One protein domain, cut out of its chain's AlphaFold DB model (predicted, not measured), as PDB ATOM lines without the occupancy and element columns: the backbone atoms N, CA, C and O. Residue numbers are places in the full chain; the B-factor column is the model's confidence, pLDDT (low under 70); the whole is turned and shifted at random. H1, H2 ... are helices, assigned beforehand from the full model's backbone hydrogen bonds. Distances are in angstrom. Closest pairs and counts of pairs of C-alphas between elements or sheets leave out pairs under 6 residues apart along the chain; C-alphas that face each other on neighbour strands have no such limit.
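AT A GLANCE: This is residues 54 to 129 of the 130 residues of an uncharacterized protein of Capsella rubella (UniProt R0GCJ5). A small head of three shorter helices, H1, H2 and H3, sits at one end of one long helix, H4, which packs on H2 with its first turns and then sticks out from the head as a long single arm, residues 104 to 129, of which 104 to 127 belong to H4. In the head, H2 and H3 make a loose arch: they come together near the beginning of H2 and the end of H3, and the link of residues 75 to 80 joins their other ends. The printed part has 76 residues with four named helices in the order H1, H2, H3, H4 and no named strand; the class is all helix. The whole is extended, with a radius of gyration of the C-alphas of 18.6 A, and spans 60 by 27 by 17 A, the arm making the length.

HOW THE PARTS SIT: H1, residues 54 to 59, is close to but not clearly touching H2, residues 61 to 74; their closest C-alphas, those of Trp 57 and Lys 64, are 6.1 A apart. They run opposite ways at a steep tilt of 67 degrees, only just short of about perpendicular. H2, with residues 63 to 67 alone, touches H3, residues 81 to 91; the closest C-alphas, those of Leu 63 and Ala 88, are 6.6 A apart, and the two run opposite ways at a steep tilt of 51 degrees. H1 and H3 are near each other, with 5 pairs of C-alphas within 10 A. H2, with residues 61 to 66 alone, touches residues 93 to 100 of H4, residues 93 to 127; the closest C-alphas, those of Leu 63 and Ala 96, are 5.1 A apart. H2 and H4 run the same way at a steep tilt of 51 degrees. H3 and H4 meet only through their link. H1 and H4 are only just apart, at 8.3 A. In H1, H2 and H4 every O i to N i+4 pair is within hydrogen-bond range; in H3, 6 of 7 are.

IN THESE COORDINATES: H1, Asp 54 to Arg 59, begins with C-alpha 54 at (-55.630, -29.586, 19.599) and measures 8.8 A from first to last C-alpha. H2, Ser 61 to Ile 74, measures 20.1 A, and H3, Glu 81 to Met 91, 15.3 A. H4 measures 50.9 A, from C-alpha 93 at (-45.380, -40.074, 18.790) to C-alpha 127 at (0.085, -20.445, 30.463).

THE WHOLE: The two C-alphas farthest apart, those of Glu 55 and Lys 129, are 60.9 A apart. Without residues 104 to 129, which stand free, the body of 50 residues spans 27 by 25 by 16 A. The printed part has no cut; the links H1 to H2 and H3 to H4 are tight, and H2 to H3 is short. The mean pLDDT of the printed part is 90.2, and residue 129 is under 70.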
ATOM      1  N   ASP A  54     -56.025 -29.778  18.204       86.56
ATOM      2  CA  ASP A  54     -55.630 -29.586  19.599       86.56
ATOM      3  C   ASP A  54     -55.560 -30.908  20.371       86.56
ATOM      4  O   ASP A  54     -54.565 -31.175  21.045       86.56
ATOM      5  N   GLU A  55     -56.565 -31.775  20.236       90.12
ATOM      6  CA  GLU A  55     -56.534 -33.104  20.847       90.12
ATOM      7  C   GLU A  55     -55.402 -33.975  20.298       90.12
ATOM      8  O   GLU A  55     -54.777 -34.712  21.064       90.12
ATOM      9  N   PHE A  56     -55.100 -33.870  19.001       90.06
ATOM     10  CA  PHE A  56     -53.965 -34.563  18.396       90.06
ATOM     11  C   PHE A  56     -52.662 -34.166  19.091       90.06
ATOM     12  O   PHE A  56     -51.906 -35.037  19.517       90.06
ATOM     13  N   TRP A  57     -52.415 -32.870  19.277       90.69
ATOM     14  CA  TRP A  57     -51.187 -32.390  19.912       90.69
ATOM     15  C   TRP A  57     -51.103 -32.684  21.408       90.69
ATOM     16  O   TRP A  57     -50.000 -32.809  21.939       90.69
ATOM     17  N   VAL A  58     -52.242 -32.786  22.096       91.75
ATOM     18  CA  VAL A  58     -52.281 -33.223  23.499       91.75
ATOM     19  C   VAL A  58     -51.894 -34.697  23.614       91.75
ATOM     20  O   VAL A  58     -51.136 -35.054  24.512       91.75
ATOM     21  N   ARG A  59     -52.379 -35.547  22.700       90.62
ATOM     22  CA  ARG A  59     -52.050 -36.981  22.689       90.62
ATOM     23  C   ARG A  59     -50.633 -37.260  22.180       90.62
ATOM     24  O   ARG A  59     -50.021 -38.213  22.637       90.62
ATOM     25  N   ASN A  60     -50.111 -36.417  21.288       91.69
ATOM     26  CA  ASN A  60     -48.818 -36.588  20.620       91.69
ATOM     27  C   ASN A  60     -47.817 -35.498  21.046       91.69
ATOM     28  O   ASN A  60     -47.395 -34.635  20.265       91.69
ATOM     29  N   SER A  61     -47.490 -35.486  22.340       91.50
ATOM     30  CA  SER A  61     -46.676 -34.426  22.950       91.50
ATOM     31  C   SER A  61     -45.196 -34.466  22.539       91.50
ATOM     32  O   SER A  61     -44.558 -33.409  22.427       91.50
ATOM     33  N   ALA A  62     -44.642 -35.653  22.268       91.88
ATOM     34  CA  ALA A  62     -43.260 -35.793  21.822       91.88
ATOM     35  C   ALA A  62     -43.111 -35.297  20.379       91.88
ATOM     36  O   ALA A  62     -42.173 -34.558  20.071       91.88
ATOM     37  N   LEU A  63     -44.090 -35.606  19.530       92.38
ATOM     38  CA  LEU A  63     -44.241 -35.075  18.176       92.38
ATOM     39  C   LEU A  63     -44.310 -33.548  18.161       92.38
ATOM     40  O   LEU A  63     -43.585 -32.902  17.405       92.38
ATOM     41  N   LYS A  64     -45.132 -32.958  19.041       90.88
ATOM     42  CA  LYS A  64     -45.234 -31.499  19.187       90.88
ATOM     43  C   LYS A  64     -43.879 -30.867  19.510       90.88
ATOM     44  O   LYS A  64     -43.513 -29.843  18.934       90.88
ATOM     45  N   THR A  65     -43.136 -31.484  20.424       90.81
ATOM     46  CA  THR A  65     -41.812 -31.007  20.847       90.81
ATOM     47  C   THR A  65     -40.796 -31.117  19.712       90.81
ATOM     48  O   THR A  65     -40.126 -30.135  19.386       90.81
ATOM     49  N   PHE A  66     -40.737 -32.282  19.064       89.94
ATOM     50  CA  PHE A  66     -39.826 -32.557  17.958       89.94
ATOM     51  C   PHE A  66     -40.042 -31.583  16.794       89.94
ATOM     52  O   PHE A  66     -39.113 -30.922  16.329       89.94
ATOM     53  N   LEU A  67     -41.290 -31.435  16.347       88.69
ATOM     54  CA  LEU A  67     -41.621 -30.568  15.219       88.69
ATOM     55  C   LEU A  67     -41.459 -29.090  15.562       88.69
ATOM     56  O   LEU A  67     -40.994 -28.328  14.720       88.69
ATOM     57  N   GLY A  68     -41.752 -28.685  16.801       87.19
ATOM     58  CA  GLY A  68     -41.469 -27.329  17.267       87.19
ATOM     59  C   GLY A  68     -39.981 -26.978  17.167       87.19
ATOM     60  O   GLY A  68     -39.629 -25.881  16.727       87.19
ATOM     61  N   TYR A  69     -39.100 -27.921  17.506       84.56
ATOM     62  CA  TYR A  69     -37.658 -27.756  17.334       84.56
ATOM     63  C   TYR A  69     -37.254 -27.679  15.854       84.56
ATOM     64  O   TYR A  69     -36.524 -26.768  15.463       84.56
ATOM     65  N   MET A  70     -37.781 -28.575  15.017       84.12
ATOM     66  CA  MET A  70     -37.492 -28.596  13.578       84.12
ATOM     67  C   MET A  70     -37.954 -27.322  12.864       84.12
ATOM     68  O   MET A  70     -37.193 -26.756  12.080       84.12
ATOM     69  N   ILE A  71     -39.156 -26.825  13.171       86.50
ATOM     70  CA  ILE A  71     -39.661 -25.549  12.646       86.50
ATOM     71  C   ILE A  71     -38.733 -24.404  13.055       86.50
ATOM     72  O   ILE A  71     -38.428 -23.537  12.242       86.50
ATOM     73  N   ARG A  72     -38.256 -24.393  14.305       85.50
ATOM     74  CA  ARG A  72     -37.351 -23.345  14.789       85.50
ATOM     75  C   ARG A  72     -35.980 -23.384  14.108       85.50
ATOM     76  O   ARG A  72     -35.409 -22.325  13.876       85.50
ATOM     77  N   LEU A  73     -35.450 -24.573  13.826       83.12
ATOM     78  CA  LEU A  73     -34.161 -24.750  13.152       83.12
ATOM     79  C   LEU A  73     -34.216 -24.381  11.674       83.12
ATOM     80  O   LEU A  73     -33.329 -23.697  11.177       83.12
ATOM     81  N   ILE A  74     -35.228 -24.893  10.977       82.56
ATOM     82  CA  ILE A  74     -35.348 -24.740   9.530       82.56
ATOM     83  C   ILE A  74     -35.919 -23.359   9.198       82.56
ATOM     84  O   ILE A  74     -35.551 -22.789   8.183       82.56
ATOM     85  N   GLY A  75     -36.738 -22.787  10.082       80.19
ATOM     86  CA  GLY A  75     -37.424 -21.516   9.889       80.19
ATOM     87  C   GLY A  75     -38.857 -21.730   9.404       80.19
ATOM     88  O   GLY A  75     -39.123 -22.533   8.509       80.19
ATOM     89  N   SER A  76     -39.800 -20.976   9.974       75.12
ATOM     90  CA  SER A  76     -41.229 -21.054   9.620       75.12
ATOM     91  C   SER A  76     -41.536 -20.599   8.190       75.12
ATOM     92  O   SER A  76     -42.641 -20.801   7.703       75.12
ATOM     93  N   GLU A  77     -40.576 -19.970   7.513       80.88
ATOM     94  CA  GLU A  77     -40.686 -19.555   6.112       80.88
ATOM     95  C   GLU A  77     -40.508 -20.717   5.119       80.88
ATOM     96  O   GLU A  77     -40.912 -20.602   3.964       80.88
ATOM     97  N   PHE A  78     -39.963 -21.852   5.568       81.88
ATOM     98  CA  PHE A  78     -39.673 -23.006   4.712       81.88
ATOM     99  C   PHE A  78     -40.685 -24.147   4.842       81.88
ATOM    100  O   PHE A  78     -40.706 -25.042   3.999       81.88
ATOM    101  N   MET A  79     -41.518 -24.142   5.884       82.06
ATOM    102  CA  MET A  79     -42.538 -25.166   6.098       82.06
ATOM    103  C   MET A  79     -43.829 -24.536   6.606       82.06
ATOM    104  O   MET A  79     -43.841 -23.881   7.647       82.06
ATOM    105  N   SER A  80     -44.927 -24.775   5.886       84.69
ATOM    106  CA  SER A  80     -46.257 -24.397   6.359       84.69
ATOM    107  C   SER A  80     -46.683 -25.280   7.530       84.69
ATOM    108  O   SER A  80     -46.293 -26.445   7.638       84.69
ATOM    109  N   GLU A  81     -47.524 -24.734   8.404       81.88
ATOM    110  CA  GLU A  81     -48.042 -25.469   9.560       81.88
ATOM    111  C   GLU A  81     -48.841 -26.716   9.144       81.88
ATOM    112  O   GLU A  81     -48.775 -27.746   9.816       81.88
ATOM    113  N   ASP A  82     -49.549 -26.647   8.016       83.81
ATOM    114  CA  ASP A  82     -50.326 -27.766   7.477       83.81
ATOM    115  C   ASP A  82     -49.426 -28.891   6.963       83.81
ATOM    116  O   ASP A  82     -49.677 -30.058   7.253       83.81
ATOM    117  N   TYR A  83     -48.329 -28.550   6.277       86.12
ATOM    118  CA  TYR A  83     -47.335 -29.535   5.851       86.12
ATOM    119  C   TYR A  83     -46.711 -30.242   7.059       86.12
ATOM    120  O   TYR A  83     -46.563 -31.464   7.072       86.12
ATOM    121  N   VAL A  84     -46.381 -29.482   8.105       84.69
ATOM    122  CA  VAL A  84     -45.830 -30.043   9.343       84.69
ATOM    123  C   VAL A  84     -46.832 -30.975  10.020       84.69
ATOM    124  O   VAL A  84     -46.446 -32.049  10.478       84.69
ATOM    125  N   PHE A  85     -48.108 -30.594  10.064       84.56
ATOM    126  CA  PHE A  85     -49.160 -31.421  10.645       84.56
ATOM    127  C   PHE A  85     -49.372 -32.724   9.861       84.56
ATOM    128  O   PHE A  85     -49.422 -33.793  10.461       84.56
ATOM    129  N   GLU A  86     -49.401 -32.673   8.528       87.81
ATOM    130  CA  GLU A  86     -49.497 -33.872   7.685       87.81
ATOM    131  C   GLU A  86     -48.326 -34.835   7.941       87.81
ATOM    132  O   GLU A  86     -48.512 -36.043   8.085       87.81
ATOM    133  N   LYS A  87     -47.099 -34.312   8.060       86.56
ATOM    134  CA  LYS A  87     -45.933 -35.146   8.389       86.56
ATOM    135  C   LYS A  87     -45.947 -35.653   9.827       86.56
ATOM    136  O   LYS A  87     -45.424 -36.740  10.074       86.56
ATOM    137  N   ALA A  88     -46.569 -34.922  10.751       86.62
ATOM    138  CA  ALA A  88     -46.777 -35.368  12.123       86.62
ATOM    139  C   ALA A  88     -47.628 -36.645  12.177       86.62
ATOM    140  O   ALA A  88     -47.243 -37.594  12.860       86.62
ATOM    141  N   GLU A  89     -48.734 -36.689  11.421       86.56
ATOM    142  CA  GLU A  89     -49.626 -37.860  11.362       86.56
ATOM    143  C   GLU A  89     -48.888 -39.123  10.883       86.56
ATOM    144  O   GLU A  89     -49.154 -40.216  11.375       86.56
ATOM    145  N   LEU A  90     -47.921 -38.982   9.969       89.00
ATOM    146  CA  LEU A  90     -47.167 -40.109   9.405       89.00
ATOM    147  C   LEU A  90     -46.038 -40.630  10.307       89.00
ATOM    148  O   LEU A  90     -45.609 -41.773  10.160       89.00
ATOM    149  N   MET A  91     -45.493 -39.789  11.189       89.25
ATOM    150  CA  MET A  91     -44.309 -40.136  11.983       89.25
ATOM    151  C   MET A  91     -44.652 -40.944  13.239       89.25
ATOM    152  O   MET A  91     -43.902 -41.857  13.586       89.25
ATOM    153  N   GLY A  92     -45.763 -40.605  13.899       89.25
ATOM    154  CA  GLY A  92     -46.167 -41.182  15.184       89.25
ATOM    155  C   GLY A  92     -45.351 -40.676  16.387       89.25
ATOM    156  O   GLY A  92     -44.183 -40.295  16.264       89.25
ATOM    157  N   ASP A  93     -45.975 -40.660  17.573       92.00
ATOM    158  CA  ASP A  93     -45.380 -40.074  18.790       92.00
ATOM    159  C   ASP A  93     -44.198 -40.888  19.323       92.00
ATOM    160  O   ASP A  93     -43.194 -40.310  19.732       92.00
ATOM    161  N   ASP A  94     -44.265 -42.219  19.243       93.00
ATOM    162  CA  ASP A  94     -43.199 -43.108  19.725       93.00
ATOM    163  C   ASP A  94     -41.870 -42.846  19.012       93.00
ATOM    164  O   ASP A  94     -40.810 -42.761  19.637       93.00
ATOM    165  N   LYS A  95     -41.927 -42.650  17.692       92.81
ATOM    166  CA  LYS A  95     -40.740 -42.354  16.890       92.81
ATOM    167  C   LYS A  95     -40.208 -40.954  17.168       92.81
ATOM    168  O   LYS A  95     -38.994 -40.764  17.239       92.81
ATOM    169  N   ALA A  96     -41.092 -39.977  17.356       92.81
ATOM    170  CA  ALA A  96     -40.682 -38.635  17.757       92.81
ATOM    171  C   ALA A  96     -40.044 -38.627  19.152       92.81
ATOM    172  O   ALA A  96     -39.051 -37.936  19.364       92.81
ATOM    173  N   LYS A  97     -40.557 -39.434  20.085       95.06
ATOM    174  CA  LYS A  97     -39.968 -39.618  21.411       95.06
ATOM    175  C   LYS A  97     -38.561 -40.199  21.322       95.06
ATOM    176  O   LYS A  97     -37.637 -39.613  21.874       95.06
ATOM    177  N   GLU A  98     -38.372 -41.274  20.556       95.88
ATOM    178  CA  GLU A  98     -37.046 -41.861  20.335       95.88
ATOM    179  C   GLU A  98     -36.053 -40.838  19.749       95.88
ATOM    180  O   GLU A  98     -34.887 -40.785  20.148       95.88
ATOM    181  N   LEU A  99     -36.504 -40.012  18.800       93.19
ATOM    182  CA  LEU A  99     -35.679 -38.957  18.212       93.19
ATOM    183  C   LEU A  99     -35.344 -37.853  19.215       93.19
ATOM    184  O   LEU A  99     -34.190 -37.429  19.267       93.19
ATOM    185  N   ASN A 100     -36.306 -37.422  20.031       92.88
ATOM    186  CA  ASN A 100     -36.078 -36.430  21.080       92.88
ATOM    187  C   ASN A 100     -35.034 -36.922  22.089       92.88
ATOM    188  O   ASN A 100     -34.074 -36.200  22.354       92.88
ATOM    189  N   ASP A 101     -35.161 -38.162  22.566       95.56
ATOM    190  CA  ASP A 101     -34.227 -38.756  23.528       95.56
ATOM    191  C   ASP A 101     -32.799 -38.822  22.948       95.56
ATOM    192  O   ASP A 101     -31.810 -38.501  23.614       95.56
ATOM    193  N   LYS A 102     -32.667 -39.189  21.664       95.06
ATOM    194  CA  LYS A 102     -31.372 -39.191  20.960       95.06
ATOM    195  C   LYS A 102     -30.804 -37.785  20.793       95.06
ATOM    196  O   LYS A 102     -29.599 -37.598  20.976       95.06
ATOM    197  N   CYS A 103     -31.638 -36.809  20.440       92.12
ATOM    198  CA  CYS A 103     -31.229 -35.412  20.324       92.12
ATOM    199  C   CYS A 103     -30.746 -34.857  21.665       92.12
ATOM    200  O   CYS A 103     -29.701 -34.212  21.699       92.12
ATOM    201  N   GLU A 104     -31.440 -35.149  22.765       93.31
ATOM    202  CA  GLU A 104     -31.022 -34.744  24.109       93.31
ATOM    203  C   GLU A 104     -29.671 -35.366  24.484       93.31
ATOM    204  O   GLU A 104     -28.744 -34.661  24.887       93.31
ATOM    205  N   ALA A 105     -29.509 -36.672  24.258       96.12
ATOM    206  CA  ALA A 105     -28.249 -37.360  24.522       96.12
ATOM    207  C   ALA A 105     -27.079 -36.791  23.697       96.12
ATOM    208  O   ALA A 105     -25.951 -36.695  24.191       96.12
ATOM    209  N   LEU A 106     -27.324 -36.414  22.438       94.75
ATOM    210  CA  LEU A 106     -26.324 -35.761  21.591       94.75
ATOM    211  C   LEU A 106     -25.999 -34.348  22.081       94.75
ATOM    212  O   LEU A 106     -24.820 -34.008  22.167       94.75
ATOM    213  N   ALA A 107     -27.007 -33.561  22.459       92.00
ATOM    214  CA  ALA A 107     -26.815 -32.210  22.975       92.00
ATOM    215  C   ALA A 107     -25.964 -32.206  24.254       92.00
ATOM    216  O   ALA A 107     -25.061 -31.382  24.392       92.00
ATOM    217  N   ILE A 108     -26.184 -33.165  25.160       95.88
ATOM    218  CA  ILE A 108     -25.361 -33.332  26.369       95.88
ATOM    219  C   ILE A 108     -23.897 -33.585  25.994       95.88
ATOM    220  O   ILE A 108     -23.007 -32.882  26.473       95.88
ATOM    221  N   LYS A 109     -23.637 -34.538  25.090       96.38
ATOM    222  CA  LYS A 109     -22.270 -34.843  24.633       96.38
ATOM    223  C   LYS A 109     -21.599 -33.643  23.970       96.38
ATOM    224  O   LYS A 109     -20.405 -33.415  24.161       96.38
ATOM    225  N   GLU A 110     -22.349 -32.877  23.183       95.31
ATOM    226  CA  GLU A 110     -21.833 -31.680  22.526       95.31
ATOM    227  C   GLU A 110     -21.470 -30.588  23.541       95.31
ATOM    228  O   GLU A 110     -20.397 -29.989  23.437       95.31
ATOM    229  N   LEU A 111     -22.297 -30.388  24.571       95.62
ATOM    230  CA  LEU A 111     -22.007 -29.464  25.671       95.62
ATOM    231  C   LEU A 111     -20.763 -29.883  26.463       95.62
ATOM    232  O   LEU A 111     -19.911 -29.041  26.753       95.62
ATOM    233  N   GLU A 112     -20.614 -31.171  26.774       96.75
ATOM    234  CA  GLU A 112     -19.422 -31.704  27.444       96.75
ATOM    235  C   GLU A 112     -18.157 -31.462  26.613       96.75
ATOM    236  O   GLU A 112     -17.148 -30.960  27.119       96.75
ATOM    237  N   PHE A 113     -18.221 -31.757  25.314       95.94
ATOM    238  CA  PHE A 113     -17.112 -31.530  24.396       95.94
ATOM    239  C   PHE A 113     -16.770 -30.041  24.248       95.94
ATOM    240  O   PHE A 113     -15.594 -29.665  24.251       95.94
ATOM    241  N   GLY A 114     -17.782 -29.174  24.174       96.50
ATOM    242  CA  GLY A 114     -17.611 -27.723  24.200       96.50
ATOM    243  C   GLY A 114     -16.923 -27.249  25.481       96.50
ATOM    244  O   GLY A 114     -15.969 -26.473  25.422       96.50
ATOM    245  N   GLY A 115     -17.331 -27.784  26.634       97.00
ATOM    246  CA  GLY A 115     -16.703 -27.509  27.925       97.00
ATOM    247  C   GLY A 115     -15.224 -27.899  27.966       97.00
ATOM    248  O   GLY A 115     -14.395 -27.127  28.455       97.00
ATOM    249  N   LEU A 116     -14.864 -29.055  27.400       96.69
ATOM    250  CA  LEU A 116     -13.468 -29.489  27.287       96.69
ATOM    251  C   LEU A 116     -12.638 -28.545  26.411       96.69
ATOM    252  O   LEU A 116     -11.535 -28.161  26.802       96.69
ATOM    253  N   LYS A 117     -13.173 -28.120  25.260       96.12
ATOM    254  CA  LYS A 117     -12.503 -27.138  24.394       96.12
ATOM    255  C   LYS A 117     -12.256 -25.824  25.124       96.12
ATOM    256  O   LYS A 117     -11.142 -25.311  25.093       96.12
ATOM    257  N   LEU A 118     -13.273 -25.291  25.800       96.81
ATOM    258  CA  LEU A 118     -13.153 -24.043  26.554       96.81
ATOM    259  C   LEU A 118     -12.122 -24.153  27.681       96.81
ATOM    260  O   LEU A 118     -11.341 -23.224  27.883       96.81
ATOM    261  N   ARG A 119     -12.065 -25.298  28.373       96.44
ATOM    262  CA  ARG A 119     -11.038 -25.560  29.389       96.44
ATOM    263  C   ARG A 119      -9.635 -25.536  28.788       96.44
ATOM    264  O   ARG A 119      -8.781 -24.834  29.315       96.44
ATOM    265  N   LEU A 120      -9.423 -26.220  27.663       96.06
ATOM    266  CA  LEU A 120      -8.134 -26.220  26.968       96.06
ATOM    267  C   LEU A 120      -7.708 -24.799  26.574       96.06
ATOM    268  O   LEU A 120      -6.578 -24.396  26.842       96.06
ATOM    269  N   PHE A 121      -8.614 -24.012  25.987       95.69
ATOM    270  CA  PHE A 121      -8.328 -22.611  25.664       95.69
ATOM    271  C   PHE A 121      -7.971 -21.800  26.914       95.69
ATOM    272  O   PHE A 121      -7.011 -21.033  26.892       95.69
ATOM    273  N   SER A 122      -8.703 -21.993  28.012       95.25
ATOM    274  CA  SER A 122      -8.423 -21.325  29.284       95.25
ATOM    275  C   SER A 122      -7.043 -21.689  29.844       95.25
ATOM    276  O   SER A 122      -6.342 -20.810  30.347       95.25
ATOM    277  N   GLU A 123      -6.637 -22.956  29.766       95.50
ATOM    278  CA  GLU A 123      -5.322 -23.428  30.217       95.50
ATOM    279  C   GLU A 123      -4.194 -22.820  29.379       95.50
ATOM    280  O   GLU A 123      -3.250 -22.256  29.935       95.50
ATOM    281  N   VAL A 124      -4.331 -22.841  28.048       94.56
ATOM    282  CA  VAL A 124      -3.361 -22.230  27.129       94.56
ATOM    283  C   VAL A 124      -3.222 -20.735  27.408       94.56
ATOM    284  O   VAL A 124      -2.111 -20.256  27.626       94.56
ATOM    285  N   LEU A 125      -4.332 -19.997  27.484       94.62
ATOM    286  CA  LEU A 125      -4.304 -18.560  27.780       94.62
ATOM    287  C   LEU A 125      -3.689 -18.260  29.154       94.62
ATOM    288  O   LEU A 125      -2.969 -17.277  29.304       94.62
ATOM    289  N   SER A 126      -3.928 -19.119  30.147       92.88
ATOM    290  CA  SER A 126      -3.331 -18.969  31.480       92.88
ATOM    291  C   SER A 126      -1.823 -19.222  31.473       92.88
ATOM    292  O   SER A 126      -1.098 -18.542  32.195       92.88
ATOM    293  N   SER A 127      -1.346 -20.155  30.643       90.88
ATOM    294  CA  SER A 127       0.085 -20.445  30.463       90.88
ATOM    295  C   SER A 127       0.840 -19.365  29.678       90.88
ATOM    296  O   SER A 127       2.061 -19.293  29.751       90.88
ATOM    297  N   MET A 128       0.110 -18.516  28.949       89.62
ATOM    298  CA  MET A 128       0.643 -17.377  28.196       89.62
ATOM    299  C   MET A 128       0.722 -16.084  29.021       89.62
ATOM    300  O   MET A 128       1.091 -15.042  28.476       89.62
ATOM    301  N   LYS A 129       0.375 -16.112  30.318       69.06
ATOM    302  CA  LYS A 129       0.675 -14.984  31.209       69.06
ATOM    303  C   LYS A 129       2.201 -14.766  31.251       69.06
ATOM    304  O   LYS A 129       2.909 -15.754  31.434       69.06
TER     305      LYS A 129